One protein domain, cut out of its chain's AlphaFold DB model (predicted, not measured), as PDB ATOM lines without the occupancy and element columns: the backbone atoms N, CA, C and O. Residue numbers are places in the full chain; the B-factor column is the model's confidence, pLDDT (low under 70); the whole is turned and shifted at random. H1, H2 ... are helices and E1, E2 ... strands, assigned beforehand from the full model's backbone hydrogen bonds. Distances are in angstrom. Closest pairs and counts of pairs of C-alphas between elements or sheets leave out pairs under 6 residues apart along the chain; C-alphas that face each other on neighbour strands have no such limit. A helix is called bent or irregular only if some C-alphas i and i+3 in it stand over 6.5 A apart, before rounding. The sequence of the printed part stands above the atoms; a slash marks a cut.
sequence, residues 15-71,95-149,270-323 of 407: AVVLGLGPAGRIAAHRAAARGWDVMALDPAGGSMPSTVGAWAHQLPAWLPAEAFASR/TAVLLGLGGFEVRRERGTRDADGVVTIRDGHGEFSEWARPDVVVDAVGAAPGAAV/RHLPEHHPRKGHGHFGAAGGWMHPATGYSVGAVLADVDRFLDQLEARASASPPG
ATOM      1  N   ALA A  15     -27.405  47.583 -40.728       94.62
ATOM      2  CA  ALA A  15     -26.342  46.605 -40.871       94.62
ATOM      3  C   ALA A  15     -25.694  46.676 -42.251       94.62
ATOM      4  O   ALA A  15     -26.379  46.701 -43.272       94.62
ATOM      5  N   VAL A  16     -24.364  46.642 -42.278       95.12
ATOM      6  CA  VAL A  16     -23.604  46.462 -43.516       95.12
ATOM      7  C   VAL A  16     -23.017  45.058 -43.564       95.12
ATOM      8  O   VAL A  16     -22.395  44.608 -42.601       95.12
ATOM      9  N   VAL A  17     -23.177  44.378 -44.696       95.50
ATOM     10  CA  VAL A  17     -22.548  43.082 -44.972       95.50
ATOM     11  C   VAL A  17     -21.493  43.248 -46.061       95.50
ATOM     12  O   VAL A  17     -21.800  43.687 -47.167       95.50
ATOM     13  N   LEU A  18     -20.246  42.899 -45.756       93.38
ATOM     14  CA  LEU A  18     -19.128  42.936 -46.697       93.38
ATOM     15  C   LEU A  18     -18.934  41.547 -47.309       93.38
ATOM     16  O   LEU A  18     -18.686  40.586 -46.584       93.38
ATOM     17  N   GLY A  19     -19.017  41.450 -48.636       93.06
ATOM     18  CA  GLY A  19     -18.940  40.191 -49.376       93.06
ATOM     19  C   GLY A  19     -20.266  39.424 -49.390       93.06
ATOM     20  O   GLY A  19     -20.890  39.202 -48.358       93.06
ATOM     21  N   LEU A  20     -20.685  38.975 -50.573       94.19
ATOM     22  CA  LEU A  20     -21.929  38.237 -50.827       94.19
ATOM     23  C   LEU A  20     -21.676  36.832 -51.392       94.19
ATOM     24  O   LEU A  20     -22.457  36.317 -52.195       94.19
ATOM     25  N   GLY A  21     -20.611  36.179 -50.925       93.69
ATOM     26  CA  GLY A  21     -20.522  34.717 -50.980       93.69
ATOM     27  C   GLY A  21     -21.594  34.050 -50.093       93.69
ATOM     28  O   GLY A  21     -22.413  34.749 -49.481       93.69
ATOM     29  N   PRO A  22     -21.563  32.714 -49.920       94.81
ATOM     30  CA  PRO A  22     -22.591  31.986 -49.171       94.81
ATOM     31  C   PRO A  22     -22.889  32.574 -47.787       94.81
ATOM     32  O   PRO A  22     -24.039  32.851 -47.457       94.81
ATOM     33  N   ALA A  23     -21.847  32.837 -46.992       95.44
ATOM     34  CA  ALA A  23     -22.001  33.338 -45.631       95.44
ATOM     35  C   ALA A  23     -22.594  34.746 -45.558       95.44
ATOM     36  O   ALA A  23     -23.488  34.985 -44.747       95.44
ATOM     37  N   GLY A  24     -22.131  35.656 -46.415       96.31
ATOM     38  CA  GLY A  24     -22.633  37.025 -46.451       96.31
ATOM     39  C   GLY A  24     -24.086  37.085 -46.899       96.31
ATOM     40  O   GLY A  24     -24.897  37.739 -46.253       96.31
ATOM     41  N   ARG A  25     -24.451  36.321 -47.935       97.31
ATOM     42  CA  ARG A  25     -25.838  36.254 -48.408       97.31
ATOM     43  C   ARG A  25     -26.784  35.668 -47.359       97.31
ATOM     44  O   ARG A  25     -27.844  36.239 -47.116       97.31
ATOM     45  N   ILE A  26     -26.383  34.579 -46.697       97.94
ATOM     46  CA  ILE A  26     -27.155  33.977 -45.600       97.94
ATOM     47  C   ILE A  26     -27.317  34.977 -44.442       97.94
ATOM     48  O   ILE A  26     -28.432  35.185 -43.968       97.94
ATOM     49  N   ALA A  27     -26.239  35.645 -44.017       97.81
ATOM     50  CA  ALA A  27     -26.294  36.644 -42.949       97.81
ATOM     51  C   ALA A  27     -27.175  37.848 -43.311       97.81
ATOM     52  O   ALA A  27     -28.012  38.244 -42.504       97.81
ATOM     53  N   ALA A  28     -27.039  38.394 -44.522       98.25
ATOM     54  CA  ALA A  28     -27.832  39.526 -44.997       98.25
ATOM     55  C   ALA A  28     -29.330  39.189 -45.046       98.25
ATOM     56  O   ALA A  28     -30.154  39.945 -44.533       98.25
ATOM     57  N   HIS A  29     -29.679  38.015 -45.580       98.44
ATOM     58  CA  HIS A  29     -31.059  37.535 -45.618       98.44
ATOM     59  C   HIS A  29     -31.657  37.385 -44.212       98.44
ATOM     60  O   HIS A  29     -32.771  37.838 -43.949       98.44
ATOM     61  N   ARG A  30     -30.911  36.791 -43.273       98.25
ATOM     62  CA  ARG A  30     -31.380  36.585 -41.892       98.25
ATOM     63  C   ARG A  30     -31.420  37.863 -41.061       98.25
ATOM     64  O   ARG A  30     -32.289  37.992 -40.200       98.25
ATOM     65  N   ALA A  31     -30.539  38.820 -41.336       98.06
ATOM     66  CA  ALA A  31     -30.598  40.167 -40.778       98.06
ATOM     67  C   ALA A  31     -31.824  40.943 -41.300       98.06
ATOM     68  O   ALA A  31     -32.541  41.580 -40.529       98.06
ATOM     69  N   ALA A  32     -32.147  40.828 -42.586       98.19
ATOM     70  CA  ALA A  32     -33.362  41.424 -43.132       98.19
ATOM     71  C   ALA A  32     -34.635  40.785 -42.545       98.19
ATOM     72  O   ALA A  32     -35.566  41.489 -42.150       98.19
ATOM     73  N   ALA A  33     -34.662  39.453 -42.414       97.44
ATOM     74  CA  ALA A  33     -35.814  38.705 -41.905       97.44
ATOM     75  C   ALA A  33     -36.182  39.034 -40.443       97.44
ATOM     76  O   ALA A  33     -37.350  38.933 -40.072       97.44
ATOM     77  N   ARG A  34     -35.217  39.466 -39.616       95.75
ATOM     78  CA  ARG A  34     -35.455  39.978 -38.246       95.75
ATOM     79  C   ARG A  34     -35.845  41.460 -38.201       95.75
ATOM     80  O   ARG A  34     -36.078  42.005 -37.127       95.75
ATOM     81  N   GLY A  35     -35.919  42.121 -39.355       96.75
ATOM     82  CA  GLY A  35     -36.369  43.502 -39.486       96.75
ATOM     83  C   GLY A  35     -35.264  44.558 -39.497       96.75
ATOM     84  O   GLY A  35     -35.615  45.740 -39.460       96.75
ATOM     85  N   TRP A  36     -33.982  44.180 -39.581       96.62
ATOM     86  CA  TRP A  36     -32.889  45.143 -39.761       96.62
ATOM     87  C   TRP A  36     -32.946  45.787 -41.150       96.62
ATOM     88  O   TRP A  36     -33.522  45.230 -42.087       96.62
ATOM     89  N   ASP A  37     -32.359  46.972 -41.263       96.31
ATOM     90  CA  ASP A  37     -32.113  47.647 -42.533       96.31
ATOM     91  C   ASP A  37     -30.709  47.276 -43.018       96.31
ATOM     92  O   ASP A  37     -29.722  47.545 -42.331       96.31
ATOM     93  N   VAL A  38     -30.615  46.569 -44.143       97.25
ATOM     94  CA  VAL A  38     -29.396  45.849 -44.533       97.25
ATOM     95  C   VAL A  38     -28.910  46.302 -45.900       97.25
ATOM     96  O   VAL A  38     -29.627  46.186 -46.894       97.25
ATOM     97  N   MET A  39     -27.641  46.707 -45.947       95.81
ATOM     98  CA  MET A  39     -26.910  46.991 -47.174       95.81
ATOM     99  C   MET A  39     -25.752  46.014 -47.337       95.81
ATOM    100  O   MET A  39     -24.881  45.903 -46.476       95.81
ATOM    101  N   ALA A  40     -25.717  45.312 -48.461       96.00
ATOM    102  CA  ALA A  40     -24.642  44.398 -48.797       96.00
ATOM    103  C   ALA A  40     -23.736  44.982 -49.886       96.00
ATOM    104  O   ALA A  40     -24.212  45.492 -50.901       96.00
ATOM    105  N   LEU A  41     -22.425  44.881 -49.672       93.81
ATOM    106  CA  LEU A  41     -21.385  45.405 -50.553       93.81
ATOM    107  C   LEU A  41     -20.586  44.241 -51.142       93.81
ATOM    108  O   LEU A  41     -19.848  43.560 -50.425       93.81
ATOM    109  N   ASP A  42     -20.730  44.007 -52.443       92.50
ATOM    110  CA  ASP A  42     -19.969  42.984 -53.162       92.50
ATOM    111  C   ASP A  42     -19.791  43.377 -54.637       92.50
ATOM    112  O   ASP A  42     -20.792  43.506 -55.343       92.50
ATOM    113  N   PRO A  43     -18.553  43.515 -55.152       90.12
ATOM    114  CA  PRO A  43     -18.310  43.926 -56.538       90.12
ATOM    115  C   PRO A  43     -18.961  43.033 -57.603       90.12
ATOM    116  O   PRO A  43     -19.333  43.524 -58.666       90.12
ATOM    117  N   ALA A  44     -19.109  41.733 -57.335       90.31
ATOM    118  CA  ALA A  44     -19.746  40.784 -58.247       90.31
ATOM    119  C   ALA A  44     -21.274  40.714 -58.054       90.31
ATOM    120  O   ALA A  44     -21.974  40.109 -58.862       90.31
ATOM    121  N   GLY A  45     -21.818  41.343 -57.005       89.38
ATOM    122  CA  GLY A  45     -23.219  41.201 -56.596       89.38
ATOM    123  C   GLY A  45     -23.515  39.880 -55.874       89.38
ATOM    124  O   GLY A  45     -24.681  39.559 -55.629       89.38
ATOM    125  N   GLY A  46     -22.468  39.138 -55.506       89.50
ATOM    126  CA  GLY A  46     -22.530  37.842 -54.843       89.50
ATOM    127  C   GLY A  46     -22.345  36.638 -55.761       89.50
ATOM    128  O   GLY A  46     -22.553  36.700 -56.969       89.50
ATOM    129  N   SER A  47     -21.947  35.524 -55.153       90.38
ATOM    130  CA  SER A  47     -21.664  34.262 -55.837       90.38
ATOM    131  C   SER A  47     -21.981  33.066 -54.942       90.38
ATOM    132  O   SER A  47     -22.067  33.181 -53.716       90.38
ATOM    133  N   MET A  48     -22.147  31.904 -55.566       90.38
ATOM    134  CA  MET A  48     -22.259  30.611 -54.897       90.38
ATOM    135  C   MET A  48     -21.295  29.622 -55.562       90.38
ATOM    136  O   MET A  48     -21.023  29.767 -56.756       90.38
ATOM    137  N   PRO A  49     -20.761  28.635 -54.819       87.12
ATOM    138  CA  PRO A  49     -20.097  27.484 -55.423       87.12
ATOM    139  C   PRO A  49     -21.033  26.761 -56.400       87.12
ATOM    140  O   PRO A  49     -22.252  26.868 -56.271       87.12
ATOM    141  N   SER A  50     -20.460  26.010 -57.336       85.62
ATOM    142  CA  SER A  50     -21.180  25.132 -58.271       85.62
ATOM    143  C   SER A  50     -22.031  24.106 -57.524       85.62
ATOM    144  O   SER A  50     -23.250  24.072 -57.678       85.62
ATOM    145  N   THR A  51     -21.385  23.342 -56.643       91.06
ATOM    146  CA  THR A  51     -22.011  22.293 -55.842       91.06
ATOM    147  C   THR A  51     -21.820  22.584 -54.359       91.06
ATOM    148  O   THR A  51     -20.704  22.803 -53.883       91.06
ATOM    149  N   VAL A  52     -22.911  22.569 -53.591       93.00
ATOM    150  CA  VAL A  52     -22.867  22.738 -52.134       93.00
ATOM    151  C   VAL A  52     -23.572  21.571 -51.469       93.00
ATOM    152  O   VAL A  52     -24.774  21.391 -51.623       93.00
ATOM    153  N   GLY A  53     -22.823  20.805 -50.680       94.69
ATOM    154  CA  GLY A  53     -23.380  19.759 -49.834       94.69
ATOM    155  C   GLY A  53     -23.442  20.158 -48.359       94.69
ATOM    156  O   GLY A  53     -22.633  20.955 -47.873       94.69
ATOM    157  N   ALA A  54     -24.406  19.595 -47.637       96.12
ATOM    158  CA  ALA A  54     -24.558  19.768 -46.199       96.12
ATOM    159  C   ALA A  54     -25.226  18.543 -45.563       96.12
ATOM    160  O   ALA A  54     -25.975  17.811 -46.208       96.12
ATOM    161  N   TRP A  55     -24.999  18.341 -44.267       96.94
ATOM    162  CA  TRP A  55     -25.740  17.335 -43.514       96.94
ATOM    163  C   TRP A  55     -27.121  17.860 -43.133       96.94
ATOM    164  O   TRP A  55     -27.240  18.986 -42.646       96.94
ATOM    165  N   ALA A  56     -28.157  17.034 -43.285       96.75
ATOM    166  CA  ALA A  56     -29.544  17.455 -43.086       96.75
ATOM    167  C   ALA A  56     -29.813  18.036 -41.685       96.75
ATOM    168  O   ALA A  56     -30.600  18.966 -41.547       96.75
ATOM    169  N   HIS A  57     -29.132  17.545 -40.640       95.50
ATOM    170  CA  HIS A  57     -29.296  18.047 -39.265       95.50
ATOM    171  C   HIS A  57     -28.733  19.453 -39.033       95.50
ATOM    172  O   HIS A  57     -29.000  20.042 -37.991       95.50
ATOM    173  N   GLN A  58     -27.925  19.974 -39.959       95.88
ATOM    174  CA  GLN A  58     -27.420  21.347 -39.905       95.88
ATOM    175  C   GLN A  58     -28.387  22.341 -40.558       95.88
ATOM    176  O   GLN A  58     -28.217  23.548 -40.401       95.88
ATOM    177  N   LEU A  59     -29.368  21.855 -41.323       96.94
ATOM    178  CA  LEU A  59     -30.220  22.700 -42.146       96.94
ATOM    179  C   LEU A  59     -31.363  23.273 -41.298       96.94
ATOM    180  O   LEU A  59     -32.124  22.513 -40.694       96.94
ATOM    181  N   PRO A  60     -31.484  24.607 -41.213       96.62
ATOM    182  CA  PRO A  60     -32.479  25.242 -40.371       96.62
ATOM    183  C   PRO A  60     -33.865  25.201 -41.020       96.62
ATOM    184  O   PRO A  60     -34.003  25.237 -42.240       96.62
ATOM    185  N   ALA A  61     -34.910  25.223 -40.191       96.00
ATOM    186  CA  ALA A  61     -36.299  25.164 -40.651       96.00
ATOM    187  C   ALA A  61     -36.759  26.396 -41.457       96.00
ATOM    188  O   ALA A  61     -37.794  26.336 -42.109       96.00
ATOM    189  N   TRP A  62     -36.026  27.515 -41.398       96.44
ATOM    190  CA  TRP A  62     -36.347  28.713 -42.182       96.44
ATOM    191  C   TRP A  62     -35.921  28.602 -43.648       96.44
ATOM    192  O   TRP A  62     -36.349  29.426 -44.455       96.44
ATOM    193  N   LEU A  63     -35.055  27.643 -43.988       96.44
ATOM    194  CA  LEU A  63     -34.584  27.477 -45.355       96.44
ATOM    195  C   LEU A  63     -35.751  26.997 -46.243       96.44
ATOM    196  O   LEU A  63     -36.466  26.081 -45.828       96.44
ATOM    197  N   PRO A  64     -35.962  27.585 -47.438       94.56
ATOM    198  CA  PRO A  64     -37.015  27.143 -48.349       94.56
ATOM    199  C   PRO A  64     -36.872  25.659 -48.698       94.56
ATOM    200  O   PRO A  64     -35.754  25.160 -48.829       94.56
ATOM    201  N   ALA A  65     -37.992  24.958 -48.881       93.75
ATOM    202  CA  ALA A  65     -37.973  23.536 -49.232       93.75
ATOM    203  C   ALA A  65     -37.293  23.296 -50.592       93.75
ATOM    204  O   ALA A  65     -36.630  22.283 -50.795       93.75
ATOM    205  N   GLU A  66     -37.404  24.268 -51.492       94.62
ATOM    206  CA  GLU A  66     -36.787  24.294 -52.815       94.62
ATOM    207  C   GLU A  66     -35.258  24.375 -52.745       94.62
ATOM    208  O   GLU A  66     -34.582  24.031 -53.706       94.62
ATOM    209  N   ALA A  67     -34.683  24.782 -51.607       95.38
ATOM    210  CA  ALA A  67     -33.234  24.804 -51.434       95.38
ATOM    211  C   ALA A  67     -32.626  23.394 -51.333       95.38
ATOM    212  O   ALA A  67     -31.405  23.265 -51.364       95.38
ATOM    213  N   PHE A  68     -33.439  22.344 -51.180       96.62
ATOM    214  CA  PHE A  68     -32.991  20.956 -51.108       96.62
ATOM    215  C   PHE A  68     -33.084  20.299 -52.491       96.62
ATOM    216  O   PHE A  68     -34.086  19.661 -52.808       96.62
ATOM    217  N   ALA A  69     -32.034  20.433 -53.305       96.69
ATOM    218  CA  ALA A  69     -32.013  19.871 -54.655       96.69
ATOM    219  C   ALA A  69     -32.073  18.335 -54.619       96.69
ATOM    220  O   ALA A  69     -32.882  17.710 -55.301       96.69
ATOM    221  N   SER A  70     -31.268  17.708 -53.757       97.25
ATOM    222  CA  SER A  70     -31.331  16.264 -53.525       97.25
ATOM    223  C   SER A  70     -31.072  15.911 -52.064       97.25
ATOM    224  O   SER A  70     -30.375  16.625 -51.342       97.25
ATOM    225  N   ARG A  71     -31.639  14.788 -51.614       97.50
ATOM    226  CA  ARG A  71     -31.462  14.254 -50.258       97.50
ATOM    227  C   ARG A  71     -31.316  12.741 -50.303       97.50
ATOM    228  O   ARG A  71     -32.147  12.055 -50.890       97.50
ATOM    229  N   THR A  95     -28.086  25.908 -55.382       94.31
ATOM    230  CA  THR A  95     -27.272  27.120 -55.275       94.31
ATOM    231  C   THR A  95     -27.945  28.330 -55.921       94.31
ATOM    232  O   THR A  95     -27.678  29.453 -55.490       94.31
ATOM    233  N   ALA A  96     -28.875  28.136 -56.864       94.81
ATOM    234  CA  ALA A  96     -29.684  29.209 -57.433       94.81
ATOM    235  C   ALA A  96     -30.727  29.708 -56.422       94.81
ATOM    236  O   ALA A  96     -30.886  30.920 -56.258       94.81
ATOM    237  N   VAL A  97     -31.360  28.803 -55.668       95.75
ATOM    238  CA  VAL A  97     -32.258  29.175 -54.559       95.75
ATOM    239  C   VAL A  97     -31.490  29.922 -53.468       95.75
ATOM    240  O   VAL A  97     -31.940  30.971 -53.004       95.75
ATOM    241  N   LEU A  98     -30.292  29.450 -53.098       95.81
ATOM    242  CA  LEU A  98     -29.442  30.160 -52.136       95.81
ATOM    243  C   LEU A  98     -29.005  31.539 -52.647       95.81
ATOM    244  O   LEU A  98     -28.974  32.497 -51.873       95.81
ATOM    245  N   LEU A  99     -28.673  31.664 -53.936       95.06
ATOM    246  CA  LEU A  99     -28.334  32.943 -54.567       95.06
ATOM    247  C   LEU A  99     -29.537  33.902 -54.593       95.06
ATOM    248  O   LEU A  99     -29.353  35.113 -54.484       95.06
ATOM    249  N   GLY A 100     -30.756  33.363 -54.672       95.62
ATOM    250  CA  GLY A 100     -32.019  34.099 -54.627       95.62
ATOM    251  C   GLY A 100     -32.424  34.623 -53.245       95.62
ATOM    252  O   GLY A 100     -33.347  35.435 -53.160       95.62
ATOM    253  N   LEU A 101     -31.743  34.223 -52.162       96.75
ATOM    254  CA  LEU A 101     -31.993  34.784 -50.830       96.75
ATOM    255  C   LEU A 101     -31.783  36.307 -50.852       96.75
ATOM    256  O   LEU A 101     -30.695  36.793 -51.180       96.75
ATOM    257  N   GLY A 102     -32.841  37.045 -50.500       95.88
ATOM    258  CA  GLY A 102     -32.924  38.503 -50.622       95.88
ATOM    259  C   GLY A 102     -33.554  39.184 -49.405       95.88
ATOM    260  O   GLY A 102     -33.525  38.646 -48.300       95.88
ATOM    261  N   GLY A 103     -34.128  40.372 -49.612       96.94
ATOM    262  CA  GLY A 103     -34.690  41.218 -48.545       96.94
ATOM    263  C   GLY A 103     -33.774  42.360 -48.090       96.94
ATOM    264  O   GLY A 103     -34.071  43.017 -47.101       96.94
ATOM    265  N   PHE A 104     -32.676  42.601 -48.807       97.25
ATOM    266  CA  PHE A 104     -31.657  43.606 -48.501       97.25
ATOM    267  C   PHE A 104     -31.211  44.338 -49.775       97.25
ATOM    268  O   PHE A 104     -31.386  43.820 -50.882       97.25
ATOM    269  N   GLU A 105     -30.632  45.532 -49.630       95.81
ATOM    270  CA  GLU A 105     -30.047  46.283 -50.749       95.81
ATOM    271  C   GLU A 105     -28.674  45.705 -51.113       95.81
ATOM    272  O   GLU A 105     -27.886  45.354 -50.235       95.81
ATOM    273  N   VAL A 106     -28.366  45.625 -52.410       95.31
ATOM    274  CA  VAL A 106     -27.049  45.204 -52.907       95.31
ATOM    275  C   VAL A 106     -26.411  46.342 -53.685       95.31
ATOM    276  O   VAL A 106     -26.965  46.787 -54.691       95.31
ATOM    277  N   ARG A 107     -25.204  46.749 -53.281       92.50
ATOM    278  CA  ARG A 107     -24.347  47.641 -54.067       92.50
ATOM    279  C   ARG A 107     -23.151  46.877 -54.610       92.50
ATOM    280  O   ARG A 107     -22.453  46.173 -53.877       92.50
ATOM    281  N   ARG A 108     -22.899  47.046 -55.911       91.88
ATOM    282  CA  ARG A 108     -21.772  46.424 -56.626       91.88
ATOM    283  C   ARG A 108     -20.471  47.193 -56.421       91.88
ATOM    284  O   ARG A 108     -19.789  47.566 -57.369       91.88
ATOM    285  N   GLU A 109     -20.150  47.443 -55.163       89.31
ATOM    286  CA  GLU A 109     -18.999  48.224 -54.731       89.31
ATOM    287  C   GLU A 109     -18.179  47.406 -53.740       89.31
ATOM    288  O   GLU A 109     -18.693  46.540 -53.026       89.31
ATOM    289  N   ARG A 110     -16.873  47.677 -53.679       87.12
ATOM    290  CA  ARG A 110     -16.015  47.058 -52.672       87.12
ATOM    291  C   ARG A 110     -16.083  47.879 -51.392       87.12
ATOM    292  O   ARG A 110     -15.548  48.982 -51.345       87.12
ATOM    293  N   GLY A 111     -16.683  47.311 -50.353       85.56
ATOM    294  CA  GLY A 111     -16.601  47.851 -49.002       85.56
ATOM    295  C   GLY A 111     -15.358  47.361 -48.257       85.56
ATOM    296  O   GLY A 111     -14.939  46.214 -48.410       85.56
ATOM    297  N   THR A 112     -14.789  48.224 -47.425       82.88
ATOM    298  CA  THR A 112     -13.791  47.877 -46.411       82.88
ATOM    299  C   THR A 112     -14.207  48.462 -45.072       82.88
ATOM    300  O   THR A 112     -14.984  49.412 -45.013       82.88
ATOM    301  N   ARG A 113     -13.689  47.894 -43.988       80.56
ATOM    302  CA  ARG A 113     -13.927  48.365 -42.626       80.56
ATOM    303  C   ARG A 113     -12.600  48.705 -41.958       80.56
ATOM    304  O   ARG A 113     -11.642  47.946 -42.086       80.56
ATOM    305  N   ASP A 114     -12.572  49.798 -41.202       76.00
ATOM    306  CA  ASP A 114     -11.451  50.126 -40.320       76.00
ATOM    307  C   ASP A 114     -11.603  49.532 -38.902       76.00
ATOM    308  O   ASP A 114     -12.600  48.889 -38.548       76.00
ATOM    309  N   ALA A 115     -10.596  49.751 -38.054       68.56
ATOM    310  CA  ALA A 115     -10.583  49.238 -36.686       68.56
ATOM    311  C   ALA A 115     -11.764  49.744 -35.833       68.56
ATOM    312  O   ALA A 115     -12.179  49.052 -34.896       68.56
ATOM    313  N   ASP A 116     -12.329  50.908 -36.151       65.81
ATOM    314  CA  ASP A 116     -13.426  51.544 -35.419       65.81
ATOM    315  C   ASP A 116     -14.807  51.195 -35.965       65.81
ATOM    316  O   ASP A 116     -15.817  51.546 -35.359       65.81
ATOM    317  N   GLY A 117     -14.860  50.384 -37.023       66.50
ATOM    318  CA  GLY A 117     -16.116  49.958 -37.623       66.50
ATOM    319  C   GLY A 117     -16.696  50.951 -38.607       66.50
ATOM    320  O   GLY A 117     -17.827  50.750 -39.041       66.50
ATOM    321  N   VAL A 118     -15.925  51.967 -38.998       75.19
ATOM    322  CA  VAL A 118     -16.300  52.812 -40.122       75.19
ATOM    323  C   VAL A 118     -16.185  51.975 -41.383       75.19
ATOM    324  O   VAL A 118     -15.139  51.380 -41.664       75.19
ATOM    325  N   VAL A 119     -17.283  51.913 -42.125       78.94
ATOM    326  CA  VAL A 119     -17.301  51.304 -43.447       78.94
ATOM    327  C   VAL A 119     -16.955  52.377 -44.465       78.94
ATOM    328  O   VAL A 119     -17.522  53.469 -44.467       78.94
ATOM    329  N   THR A 120     -16.030  52.051 -45.351       80.62
ATOM    330  CA  THR A 120     -15.670  52.862 -46.506       80.62
ATOM    331  C   THR A 120     -15.913  52.054 -47.771       80.62
ATOM    332  O   THR A 120     -15.669  50.849 -47.806       80.62
ATOM    333  N   ILE A 121     -16.403  52.709 -48.819       78.81
ATOM    334  CA  ILE A 121     -16.480  52.125 -50.158       78.81
ATOM    335  C   ILE A 121     -15.284  52.606 -50.969       78.81
ATOM    336  O   ILE A 121     -14.939  53.788 -50.953       78.81
ATOM    337  N   ARG A 122     -14.632  51.681 -51.668       66.00
ATOM    338  CA  ARG A 122     -13.616  52.019 -52.659       66.00
ATOM    339  C   ARG A 122     -14.348  52.305 -53.971       66.00
ATOM    340  O   ARG A 122     -15.112  51.457 -54.420       66.00
ATOM    341  N   ASP A 123     -14.108  53.483 -54.546       59.06
ATOM    342  CA  ASP A 123     -14.565  53.886 -55.889       59.06
ATOM    343  C   ASP A 123     -16.040  54.351 -56.018       59.06
ATOM    344  O   ASP A 123     -16.583  54.402 -57.119       59.06
ATOM    345  N   GLY A 124     -16.691  54.743 -54.916       52.50
ATOM    346  CA  GLY A 124     -18.087  55.200 -54.934       52.50
ATOM    347  C   GLY A 124     -18.293  56.647 -55.400       52.50
ATOM    348  O   GLY A 124     -17.726  57.582 -54.830       52.50
ATOM    349  N   HIS A 125     -19.186  56.842 -56.372       49.62
ATOM    350  CA  HIS A 125     -19.829  58.127 -56.660       49.62
ATOM    351  C   HIS A 125     -21.242  58.125 -56.046       49.62
ATOM    352  O   HIS A 125     -22.138  57.467 -56.567       49.62
ATOM    353  N   GLY A 126     -21.454  58.852 -54.942       56.53
ATOM    354  CA  GLY A 126     -22.766  58.982 -54.287       56.53
ATOM    355  C   GLY A 126     -22.685  59.243 -52.777       56.53
ATOM    356  O   GLY A 126     -21.609  59.201 -52.181       56.53
ATOM    357  N   GLU A 127     -23.829  59.508 -52.139       60.19
ATOM    358  CA  GLU A 127     -23.925  59.636 -50.679       60.19
ATOM    359  C   GLU A 127     -23.921  58.241 -50.018       60.19
ATOM    360  O   GLU A 127     -24.936  57.552 -49.951       60.19
ATOM    361  N   PHE A 128     -22.755  57.794 -49.536       78.31
ATOM    362  CA  PHE A 128     -22.615  56.639 -48.623       78.31
ATOM    363  C   PHE A 128     -22.491  57.073 -47.151       78.31
ATOM    364  O   PHE A 128     -22.440  56.245 -46.247       78.31
ATOM    365  N   SER A 129     -22.449  58.382 -46.887       73.44
ATOM    366  CA  SER A 129     -22.239  58.959 -45.551       73.44
ATOM    367  C   SER A 129     -23.217  58.424 -44.501       73.44
ATOM    368  O   SER A 129     -22.824  58.224 -43.352       73.44
ATOM    369  N   GLU A 130     -24.456  58.121 -44.894       79.06
ATOM    370  CA  GLU A 130     -25.467  57.531 -44.013       79.06
ATOM    371  C   GLU A 130     -25.085  56.119 -43.531       79.06
ATOM    372  O   GLU A 130     -25.317  55.782 -42.368       79.06
ATOM    373  N   TRP A 131     -24.435  55.324 -44.383       85.00
ATOM    374  CA  TRP A 131     -24.044  53.931 -44.134       85.00
ATOM    375  C   TRP A 131     -22.594  53.774 -43.667       85.00
ATOM    376  O   TRP A 131     -22.162  52.666 -43.360       85.00
ATOM    377  N   ALA A 132     -21.851  54.878 -43.546       83.50
ATOM    378  CA  ALA A 132     -20.463  54.868 -43.087       83.50
ATOM    379  C   ALA A 132     -20.314  54.393 -41.631       83.50
ATOM    380  O   ALA A 132     -19.261  53.889 -41.246       83.50
ATOM    381  N   ARG A 133     -21.359  54.557 -40.809       85.44
ATOM    382  CA  ARG A 133     -21.391  54.139 -39.397       85.44
ATOM    383  C   ARG A 133     -22.671  53.353 -39.097       85.44
ATOM    384  O   ARG A 133     -23.587  53.907 -38.480       85.44
ATOM    385  N   PRO A 134     -22.771  52.103 -39.576       88.06
ATOM    386  CA  PRO A 134     -23.908  51.250 -39.270       88.06
ATOM    387  C   PRO A 134     -23.841  50.783 -37.809       88.06
ATOM    388  O   PRO A 134     -22.794  50.851 -37.163       88.06
ATOM    389  N   ASP A 135     -24.961  50.287 -37.289       89.69
ATOM    390  CA  ASP A 135     -25.016  49.694 -35.950       89.69
ATOM    391  C   ASP A 135     -24.298  48.338 -35.911       89.69
ATOM    392  O   ASP A 135     -23.716  47.971 -34.886       89.69
ATOM    393  N   VAL A 136     -24.342  47.612 -37.037       91.50
ATOM    394  CA  VAL A 136     -23.738  46.290 -37.209       91.50
ATOM    395  C   VAL A 136     -22.905  46.205 -38.493       91.50
ATOM    396  O   VAL A 136     -23.326  46.676 -39.550       91.50
ATOM    397  N   VAL A 137     -21.744  45.544 -38.428       91.44
ATOM    398  CA  VAL A 137     -20.961  45.158 -39.617       91.44
ATOM    399  C   VAL A 137     -20.682  43.657 -39.616       91.44
ATOM    400  O   VAL A 137     -20.043  43.135 -38.701       91.44
ATOM    401  N   VAL A 138     -21.107  42.965 -40.669       93.12
ATOM    402  CA  VAL A 138     -20.756  41.564 -40.919       93.12
ATOM    403  C   VAL A 138     -19.688  41.518 -42.001       93.12
ATOM    404  O   VAL A 138     -19.959  41.817 -43.160       93.12
ATOM    405  N   ASP A 139     -18.475  41.130 -41.630       90.94
ATOM    406  CA  ASP A 139     -17.404  40.888 -42.588       90.94
ATOM    407  C   ASP A 139     -17.424  39.420 -43.027       90.94
ATOM    408  O   ASP A 139     -16.977  38.524 -42.309       90.94
ATOM    409  N   ALA A 140     -17.994  39.169 -44.199       92.00
ATOM    410  CA  ALA A 140     -18.073  37.852 -44.818       92.00
ATOM    411  C   ALA A 140     -17.206  37.763 -46.084       92.00
ATOM    412  O   ALA A 140     -17.400  36.856 -46.903       92.00
ATOM    413  N   VAL A 141     -16.247  38.684 -46.257       85.75
ATOM    414  CA  VAL A 141     -15.303  38.628 -47.372       85.75
ATOM    415  C   VAL A 141     -14.491  37.344 -47.225       85.75
ATOM    416  O   VAL A 141     -13.814  37.117 -46.226       85.75
ATOM    417  N   GLY A 142     -14.621  36.459 -48.213       73.12
ATOM    418  CA  GLY A 142     -13.938  35.170 -48.222       73.12
ATOM    419  C   GLY A 142     -12.433  35.297 -48.475       73.12
ATOM    420  O   GLY A 142     -11.825  36.354 -48.313       73.12
ATOM    421  N   ALA A 143     -11.832  34.205 -48.941       61.09
ATOM    422  CA  ALA A 143     -10.441  34.149 -49.379       61.09
ATOM    423  C   ALA A 143     -10.202  34.919 -50.697       61.09
ATOM    424  O   ALA A 143      -9.810  34.340 -51.707       61.09
ATOM    425  N   ALA A 144     -10.493  36.221 -50.717       58.25
ATOM    426  CA  ALA A 144     -10.188  37.086 -51.848       58.25
ATOM    427  C   ALA A 144      -8.664  37.135 -52.091       58.25
ATOM    428  O   ALA A 144      -7.892  36.949 -51.146       58.25
ATOM    429  N   PRO A 145      -8.202  37.425 -53.323       48.59
ATOM    430  CA  PRO A 145      -6.783  37.648 -53.595       48.59
ATOM    431  C   PRO A 145      -6.179  38.661 -52.607       48.59
ATOM    432  O   PRO A 145      -6.719  39.754 -52.433       48.59
ATOM    433  N   GLY A 146      -5.093  38.275 -51.929       51.66
ATOM    434  CA  GLY A 146      -4.441  39.073 -50.880       51.66
ATOM    435  C   GLY A 146      -4.966  38.853 -49.453       51.66
ATOM    436  O   GLY A 146      -4.382  39.387 -48.511       51.66
ATOM    437  N   ALA A 147      -6.020  38.055 -49.255       64.94
ATOM    438  CA  ALA A 147      -6.423  37.622 -47.921       64.94
ATOM    439  C   ALA A 147      -5.334  36.730 -47.306       64.94
ATOM    440  O   ALA A 147      -4.818  35.817 -47.954       64.94
ATOM    441  N   ALA A 148      -5.001  36.965 -46.036       75.25
ATOM    442  CA  ALA A 148      -4.099  36.093 -45.296       75.25
ATOM    443  C   ALA A 148      -4.813  34.763 -45.009       75.25
ATOM    444  O   ALA A 148      -5.561  34.646 -44.036       75.25
ATOM    445  N   VAL A 149      -4.596  33.765 -45.864       82.69
ATOM    446  CA  VAL A 149      -5.165  32.409 -45.776       82.69
ATOM    447  C   VAL A 149      -4.077  31.367 -45.536       82.69
ATOM    448  O   VAL A 149      -2.895  31.664 -45.695       82.69
ATOM    449  N   ARG A 270      -5.445  32.441 -42.340       81.69
ATOM    450  CA  ARG A 270      -4.144  32.308 -41.664       81.69
ATOM    451  C   ARG A 270      -4.300  32.533 -40.162       81.69
ATOM    452  O   ARG A 270      -4.009  31.671 -39.332       81.69
ATOM    453  N   HIS A 271      -4.935  33.645 -39.808       80.25
ATOM    454  CA  HIS A 271      -5.279  33.983 -38.432       80.25
ATOM    455  C   HIS A 271      -6.792  33.968 -38.250       80.25
ATOM    456  O   HIS A 271      -7.527  34.500 -39.078       80.25
ATOM    457  N   LEU A 272      -7.263  33.347 -37.166       80.06
ATOM    458  CA  LEU A 272      -8.663  33.494 -36.783       80.06
ATOM    459  C   LEU A 272      -8.879  34.933 -36.311       80.06
ATOM    460  O   LEU A 272      -8.108  35.393 -35.461       80.06
ATOM    461  N   PRO A 273      -9.901  35.627 -36.828       75.94
ATOM    462  CA  PRO A 273     -10.169  36.990 -36.418       75.94
ATOM    463  C   PRO A 273     -10.504  37.071 -34.925       75.94
ATOM    464  O   PRO A 273     -11.082  36.155 -34.329       75.94
ATOM    465  N   GLU A 274     -10.148  38.193 -34.307       69.31
ATOM    466  CA  GLU A 274     -10.608  38.506 -32.959       69.31
ATOM    467  C   GLU A 274     -12.013  39.103 -33.035       69.31
ATOM    468  O   GLU A 274     -12.232  40.159 -33.623       69.31
ATOM    469  N   HIS A 275     -12.988  38.427 -32.431       67.25
ATOM    470  CA  HIS A 275     -14.339  38.962 -32.312       67.25
ATOM    471  C   HIS A 275     -14.396  39.854 -31.072       67.25
ATOM    472  O   HIS A 275     -14.607  39.372 -29.957       67.25
ATOM    473  N   HIS A 276     -14.154  41.154 -31.247       63.12
ATOM    474  CA  HIS A 276     -14.236  42.101 -30.143       63.12
ATOM    475  C   HIS A 276     -15.709  42.410 -29.824       63.12
ATOM    476  O   HIS A 276     -16.378  43.057 -30.631       63.12
ATOM    477  N   PRO A 277     -16.215  42.048 -28.630       58.44
ATOM    478  CA  PRO A 277     -17.637  42.188 -28.301       58.44
ATOM    479  C   PRO A 277     -18.138  43.640 -28.408       58.44
ATOM    480  O   PRO A 277     -19.275  43.901 -28.776       58.44
ATOM    481  N   ARG A 278     -17.272  44.627 -28.155       59.72
ATOM    482  CA  ARG A 278     -17.698  46.013 -27.915       59.72
ATOM    483  C   ARG A 278     -18.110  46.837 -29.138       59.72
ATOM    484  O   ARG A 278     -18.646  47.916 -28.912       59.72
ATOM    485  N   LYS A 279     -17.861  46.419 -30.387       67.69
ATOM    486  CA  LYS A 279     -18.111  47.307 -31.548       67.69
ATOM    487  C   LYS A 279     -19.061  46.769 -32.631       67.69
ATOM    488  O   LYS A 279     -18.898  47.150 -33.782       67.69
ATOM    489  N   GLY A 280     -20.016  45.896 -32.283       77.88
ATOM    490  CA  GLY A 280     -21.113  45.499 -33.192       77.88
ATOM    491  C   GLY A 280     -20.647  44.880 -34.517       77.88
ATOM    492  O   GLY A 280     -21.351  44.941 -35.515       77.88
ATOM    493  N   HIS A 281     -19.439  44.318 -34.555       85.19
ATOM    494  CA  HIS A 281     -18.842  43.777 -35.769       85.19
ATOM    495  C   HIS A 281     -18.412  42.332 -35.569       85.19
ATOM    496  O   HIS A 281     -17.969  41.945 -34.484       85.19
ATOM    497  N   GLY A 282     -18.484  41.544 -36.635       87.62
ATOM    498  CA  GLY A 282     -18.010  40.170 -36.613       87.62
ATOM    499  C   GLY A 282     -17.624  39.675 -37.990       87.62
ATOM    500  O   GLY A 282     -18.257  40.020 -38.985       87.62
ATOM    501  N   HIS A 283     -16.597  38.833 -38.022       89.75
ATOM    502  CA  HIS A 283     -16.253  38.071 -39.212       89.75
ATOM    503  C   HIS A 283     -17.141  36.829 -39.292       89.75
ATOM    504  O   HIS A 283     -17.363  36.170 -38.281       89.75
ATOM    505  N   PHE A 284     -17.646  36.477 -40.466       92.06
ATOM    506  CA  PHE A 284     -18.564  35.350 -40.614       92.06
ATOM    507  C   PHE A 284     -18.192  34.454 -41.794       92.06
ATOM    508  O   PHE A 284     -17.521  34.868 -42.738       92.06
ATOM    509  N   GLY A 285     -18.601  33.187 -41.734       92.06
ATOM    510  CA  GLY A 285     -18.262  32.208 -42.762       92.06
ATOM    511  C   GLY A 285     -16.827  31.700 -42.684       92.06
ATOM    512  O   GLY A 285     -16.248  31.581 -41.604       92.06
ATOM    513  N   ALA A 286     -16.256  31.359 -43.843       87.94
ATOM    514  CA  ALA A 286     -14.924  30.765 -43.931       87.94
ATOM    515  C   ALA A 286     -13.850  31.649 -43.278       87.94
ATOM    516  O   ALA A 286     -13.095  31.160 -42.440       87.94
ATOM    517  N   ALA A 287     -13.846  32.953 -43.578       83.19
ATOM    518  CA  ALA A 287     -12.929  33.923 -42.976       83.19
ATOM    519  C   ALA A 287     -13.165  34.116 -41.465       83.19
ATOM    520  O   ALA A 287     -12.220  34.356 -40.721       83.19
ATOM    521  N   GLY A 288     -14.406  33.938 -40.997       87.12
ATOM    522  CA  GLY A 288     -14.758  33.946 -39.573       87.12
ATOM    523  C   GLY A 288     -14.413  32.657 -38.817       87.12
ATOM    524  O   GLY A 288     -14.542  32.621 -37.600       87.12
ATOM    525  N   GLY A 289     -13.981  31.590 -39.501       88.62
ATOM    526  CA  GLY A 289     -13.645  30.306 -38.874       88.62
ATOM    527  C   GLY A 289     -14.780  29.273 -38.818       88.62
ATOM    528  O   GLY A 289     -14.658  28.297 -38.083       88.62
ATOM    529  N   TRP A 290     -15.857  29.443 -39.597       92.38
ATOM    530  CA  TRP A 290     -16.922  28.430 -39.741       92.38
ATOM    531  C   TRP A 290     -16.561  27.301 -40.712       92.38
ATOM    532  O   TRP A 290     -17.263  26.295 -40.769       92.38
ATOM    533  N   MET A 291     -15.478  27.451 -41.478       90.94
ATOM    534  CA  MET A 291     -14.955  26.369 -42.307       90.94
ATOM    535  C   MET A 291     -14.261  25.325 -41.431       90.94
ATOM    536  O   MET A 291     -13.381  25.650 -40.633       90.94
ATOM    537  N   HIS A 292     -14.627  24.061 -41.615       89.00
ATOM    538  CA  HIS A 292     -13.932  22.935 -41.019       89.00
ATOM    539  C   HIS A 292     -12.592  22.716 -41.748       89.00
ATOM    540  O   HIS A 292     -12.585  22.247 -42.887       89.00
ATOM    541  N   PRO A 293     -11.438  22.994 -41.115       81.75
ATOM    542  CA  PRO A 293     -10.155  23.042 -41.814       81.75
ATOM    543  C   PRO A 293      -9.680  21.676 -42.318       81.75
ATOM    544  O   PRO A 293      -8.817  21.629 -43.176       81.75
ATOM    545  N   ALA A 294     -10.224  20.558 -41.825       79.44
ATOM    546  CA  ALA A 294      -9.846  19.225 -42.308       79.44
ATOM    547  C   ALA A 294     -10.765  18.667 -43.413       79.44
ATOM    548  O   ALA A 294     -10.472  17.606 -43.944       79.44
ATOM    549  N   THR A 295     -11.898  19.317 -43.712       83.81
ATOM    550  CA  THR A 295     -12.909  18.771 -44.649       83.81
ATOM    551  C   THR A 295     -13.460  19.784 -45.646       83.81
ATOM    552  O   THR A 295     -14.137  19.384 -46.584       83.81
ATOM    553  N   GLY A 296     -13.236  21.083 -45.421       85.25
ATOM    554  CA  GLY A 296     -13.756  22.168 -46.255       85.25
ATOM    555  C   GLY A 296     -15.226  22.524 -46.003       85.25
ATOM    556  O   GLY A 296     -15.706  23.545 -46.497       85.25
ATOM    557  N   TYR A 297     -15.949  21.748 -45.186       88.62
ATOM    558  CA  TYR A 297     -17.355  22.019 -44.869       88.62
ATOM    559  C   TYR A 297     -17.533  23.383 -44.206       88.62
ATOM    560  O   TYR A 297     -16.895  23.682 -43.201       88.62
ATOM    561  N   SER A 298     -18.422  24.207 -44.761       91.25
ATOM    562  CA  SER A 298     -18.637  25.579 -44.289       91.25
ATOM    563  C   SER A 298     -20.098  26.021 -44.368       91.25
ATOM    564  O   SER A 298     -20.630  26.509 -43.375       91.25
ATOM    565  N   VAL A 299     -20.783  25.806 -45.499       94.38
ATOM    566  CA  VAL A 299     -22.147  26.329 -45.714       94.38
ATOM    567  C   VAL A 299     -23.155  25.766 -44.711       94.38
ATOM    568  O   VAL A 299     -23.899  26.537 -44.113       94.38
ATOM    569  N   GLY A 300     -23.131  24.457 -44.441       95.75
ATOM    570  CA  GLY A 300     -23.991  23.861 -43.411       95.75
ATOM    571  C   GLY A 300     -23.757  24.458 -42.016       95.75
ATOM    572  O   GLY A 300     -24.709  24.739 -41.297       95.75
ATOM    573  N   ALA A 301     -22.500  24.728 -41.646       94.88
ATOM    574  CA  ALA A 301     -22.175  25.350 -40.360       94.88
ATOM    575  C   ALA A 301     -22.672  26.802 -40.280       94.88
ATOM    576  O   ALA A 301     -23.157  27.236 -39.239       94.88
ATOM    577  N   VAL A 302     -22.555  27.549 -41.378       96.25
ATOM    578  CA  VAL A 302     -23.057  28.923 -41.505       96.25
ATOM    579  C   VAL A 302     -24.581  28.958 -41.394       96.25
ATOM    580  O   VAL A 302     -25.109  29.746 -40.615       96.25
ATOM    581  N   LEU A 303     -25.286  28.093 -42.129       97.50
ATOM    582  CA  LEU A 303     -26.748  27.979 -42.078       97.50
ATOM    583  C   LEU A 303     -27.246  27.652 -40.666       97.50
ATOM    584  O   LEU A 303     -28.202  28.269 -40.201       97.50
ATOM    585  N   ALA A 304     -26.581  26.719 -39.980       96.94
ATOM    586  CA  ALA A 304     -26.959  26.291 -38.636       96.94
ATOM    587  C   ALA A 304     -26.814  27.396 -37.575       96.94
ATOM    588  O   ALA A 304     -27.523  27.380 -36.573       96.94
ATOM    589  N   ASP A 305     -25.876  28.328 -37.765       97.12
ATOM    590  CA  ASP A 305     -25.412  29.211 -36.690       97.12
ATOM    591  C   ASP A 305     -25.645  30.709 -36.944       97.12
ATOM    592  O   ASP A 305     -25.426  31.526 -36.049       97.12
ATOM    593  N   VAL A 306     -26.107  31.087 -38.141       97.62
ATOM    594  CA  VAL A 306     -26.316  32.491 -38.541       97.62
ATOM    595  C   VAL A 306     -27.180  33.278 -37.557       97.62
ATOM    596  O   VAL A 306     -26.845  34.416 -37.235       97.62
ATOM    597  N   ASP A 307     -28.263  32.690 -37.042       97.50
ATOM    598  CA  ASP A 307     -29.160  33.418 -36.146       97.50
ATOM    599  C   ASP A 307     -28.478  33.713 -34.807       97.50
ATOM    600  O   ASP A 307     -28.442  34.872 -34.399       97.50
ATOM    601  N   ARG A 308     -27.802  32.718 -34.207       96.12
ATOM    602  CA  ARG A 308     -26.986  32.921 -32.999       96.12
ATOM    603  C   ARG A 308     -25.903  33.972 -33.236       96.12
ATOM    604  O   ARG A 308     -25.679  34.814 -32.371       96.12
ATOM    605  N   PHE A 309     -25.207  33.916 -34.372       95.44
ATOM    606  CA  PHE A 309     -24.163  34.882 -34.720       95.44
ATOM    607  C   PHE A 309     -24.702  36.319 -34.715       95.44
ATOM    608  O   PHE A 309     -24.131  37.185 -34.050       95.44
ATOM    609  N   LEU A 310     -25.817  36.559 -35.402       95.62
ATOM    610  CA  LEU A 310     -26.434  37.881 -35.478       95.62
ATOM    611  C   LEU A 310     -26.985  38.340 -34.113       95.62
ATOM    612  O   LEU A 310     -26.835  39.512 -33.774       95.62
ATOM    613  N   ASP A 311     -27.526  37.433 -33.292       94.56
ATOM    614  CA  ASP A 311     -27.986  37.752 -31.930       94.56
ATOM    615  C   ASP A 311     -26.821  38.203 -31.030       94.56
ATOM    616  O   ASP A 311     -26.954  39.136 -30.235       94.56
ATOM    617  N   GLN A 312     -25.640  37.585 -31.173       93.00
ATOM    618  CA  GLN A 312     -24.437  38.025 -30.457       93.00
ATOM    619  C   GLN A 312     -23.963  39.406 -30.922       93.00
ATOM    620  O   GLN A 312     -23.500  40.192 -30.095       93.00
ATOM    621  N   LEU A 313     -24.076  39.723 -32.217       91.25
ATOM    622  CA  LEU A 313     -23.727  41.052 -32.725       91.25
ATOM    623  C   LEU A 313     -24.659  42.134 -32.180       91.25
ATOM    624  O   LEU A 313     -24.179  43.177 -31.734       91.25
ATOM    625  N   GLU A 314     -25.963  41.865 -32.154       90.69
ATOM    626  CA  GLU A 314     -26.972  42.773 -31.598       90.69
ATOM    627  C   GLU A 314     -26.742  43.033 -30.107       90.69
ATOM    628  O   GLU A 314     -26.746  44.177 -29.654       90.69
ATOM    629  N   ALA A 315     -26.436  41.974 -29.354       90.38
ATOM    630  CA  ALA A 315     -26.104  42.056 -27.936       90.38
ATOM    631  C   ALA A 315     -24.718  42.669 -27.654       90.38
ATOM    632  O   ALA A 315     -24.342  42.801 -26.487       90.38
ATOM    633  N   ARG A 316     -23.937  43.027 -28.689       88.81
ATOM    634  CA  ARG A 316     -22.537  43.480 -28.569       88.81
ATOM    635  C   ARG A 316     -21.702  42.515 -27.720       88.81
ATOM    636  O   ARG A 316     -20.965  42.896 -26.806       88.81
ATOM    637  N   ALA A 317     -21.860  41.235 -28.026       87.69
ATOM    638  CA  ALA A 317     -21.180  40.116 -27.404       87.69
ATOM    639  C   ALA A 317     -20.210  39.449 -28.396       87.69
ATOM    640  O   ALA A 317     -20.087  39.839 -29.558       87.69
ATOM    641  N   SER A 318     -19.449  38.460 -27.921       84.25
ATOM    642  CA  SER A 318     -18.491  37.751 -28.773       84.25
ATOM    643  C   SER A 318     -19.228  36.825 -29.736       84.25
ATOM    644  O   SER A 318     -19.702  35.755 -29.359       84.25
ATOM    645  N   ALA A 319     -19.269  37.211 -31.007       87.38
ATOM    646  CA  ALA A 319     -19.850  36.418 -32.084       87.38
ATOM    647  C   ALA A 319     -18.853  35.386 -32.654       87.38
ATOM    648  O   ALA A 319     -18.795  35.186 -33.861       87.38
ATOM    649  N   SER A 320     -18.036  34.757 -31.800       87.69
ATOM    650  CA  SER A 320     -17.079  33.719 -32.227       87.69
ATOM    651  C   SER A 320     -17.797  32.438 -32.682       87.69
ATOM    652  O   SER A 320     -18.914  32.179 -32.209       87.69
ATOM    653  N   PRO A 321     -17.166  31.598 -33.530       89.00
ATOM    654  CA  PRO A 321     -17.729  30.305 -33.904       89.00
ATOM    655  C   PRO A 321     -17.993  29.407 -32.688       89.00
ATOM    656  O   PRO A 321     -17.236  29.459 -31.707       89.00
ATOM    657  N   PRO A 322     -19.012  28.530 -32.741       89.75
ATOM    658  CA  PRO A 322     -19.254  27.539 -31.700       89.75
ATOM    659  C   PRO A 322     -18.015  26.669 -31.443       89.75
ATOM    660  O   PRO A 322     -17.318  26.259 -32.369       89.75
ATOM    661  N   GLY A 323     -17.721  26.404 -30.168       88.25
ATOM    662  CA  GLY A 323     -16.502  25.700 -29.738       88.25
ATOM    663  C   GLY A 323     -15.245  26.578 -29.647       88.25
ATOM    664  O   GLY A 323     -14.255  26.168 -29.038       88.25
TER     665      GLY A 323
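Overview. This is residues 15 to 71, 95 to 149 and 270 to 323 of the 407 residues of a protein of Corynebacterium xerosis (UniProt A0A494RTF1). A five-stranded parallel sheet has helices H1 and H3 packed over one of its faces, while the small hairpin E6 E7 partly faces the other. E3, E4 and H2 lie toward the far end of the body from that hairpin, with E3 and E4 farthest from the middle. The printed part has 166 residues, with three named helices and nine named strands in the order E1 H1 E2 E3 E4 H2 E5 E6 E7 E8 E9 H3; the large sheet runs E5 E2 E1 E8 E9. The class is mixed, helices and strands, with 68 of the residues in named elements, under half. The whole is compact, with a radius of gyration of the C-alphas of 15.0 A and spans of 46 by 33 by 30 A.

Arrangement. E1, residues 15 to 18, H1, residues 22 to 33, and E2, residues 37 to 41, form a strand-helix-strand unit, two parallel neighbour strands with a helix between them, and its crossover is right-handed. N 17 and O 39 are within hydrogen-bond range at 2.9 A. H1 is on the large sheet, over E2 and E1, at a height of 8.6 A. E3, residues 52 to 55, and E4, residues 68 to 71, pair with no named strand. H2, residues 95 to 99, is not on the sheet; it touches residues 22 to 26 of H1 alone, the closest C-alphas being those of Arg 25 and Leu 99, 7.4 A apart. E5, residues 105 to 107, is an edge strand parallel to E2, with N 107 and O 40 at 2.9 A. E6, residues 110 to 113, and E7, residues 119 to 122, form an antiparallel hairpin, with N 112 and O 120 at 2.8 A. E8, residues 136 to 139, is parallel to E1, with N 16 and O 136 at 2.9 A. E9, residues 281 to 283, is the other edge strand, parallel to E8, with N 282 and O 137 at 3.0 A. The two sheets form a sandwich, two sheets face to face, their best planes 43 degrees apart. H3, residues 299 to 314, is on the same face as H1, making two layers, helices on one face of a sheet. H3 touches H1 at a steep tilt of 47 degrees, the same way; the closest C-alphas are those of Ala 27 and Val 306, 6.1 A apart. Every O i to N i+4 pair is within hydrogen-bond range in H1 and H2, and 10 of 12 in H3.

Along the chain. E1 begins at C-alpha 15 (-26.342, 46.605, -40.871). H1 is 16.5 A long and E2 13.6 A. H3 is 22.2 A long and irregular, with C-alphas 304 and 307 7.9 A apart and a kink of 51 degrees near residue 306; it ends at C-alpha 314 (-26.972, 42.773, -31.598).

Size, cuts and confidence. The C-alphas farthest apart, those of Arg 71 and Glu 127, are 46.0 A apart. Residues 72 to 94 and 150 to 269 are not printed; the gaps between C-alphas across these cuts are 14.4 A and 4.2 A. The links E3 to E4, E7 to E8 and E9 to H3 are long. The mean pLDDT of the printed part is 87.4; residues 115 to 117, 122 to 127, 143 to 147 and 274 to 279 of the model are under 70.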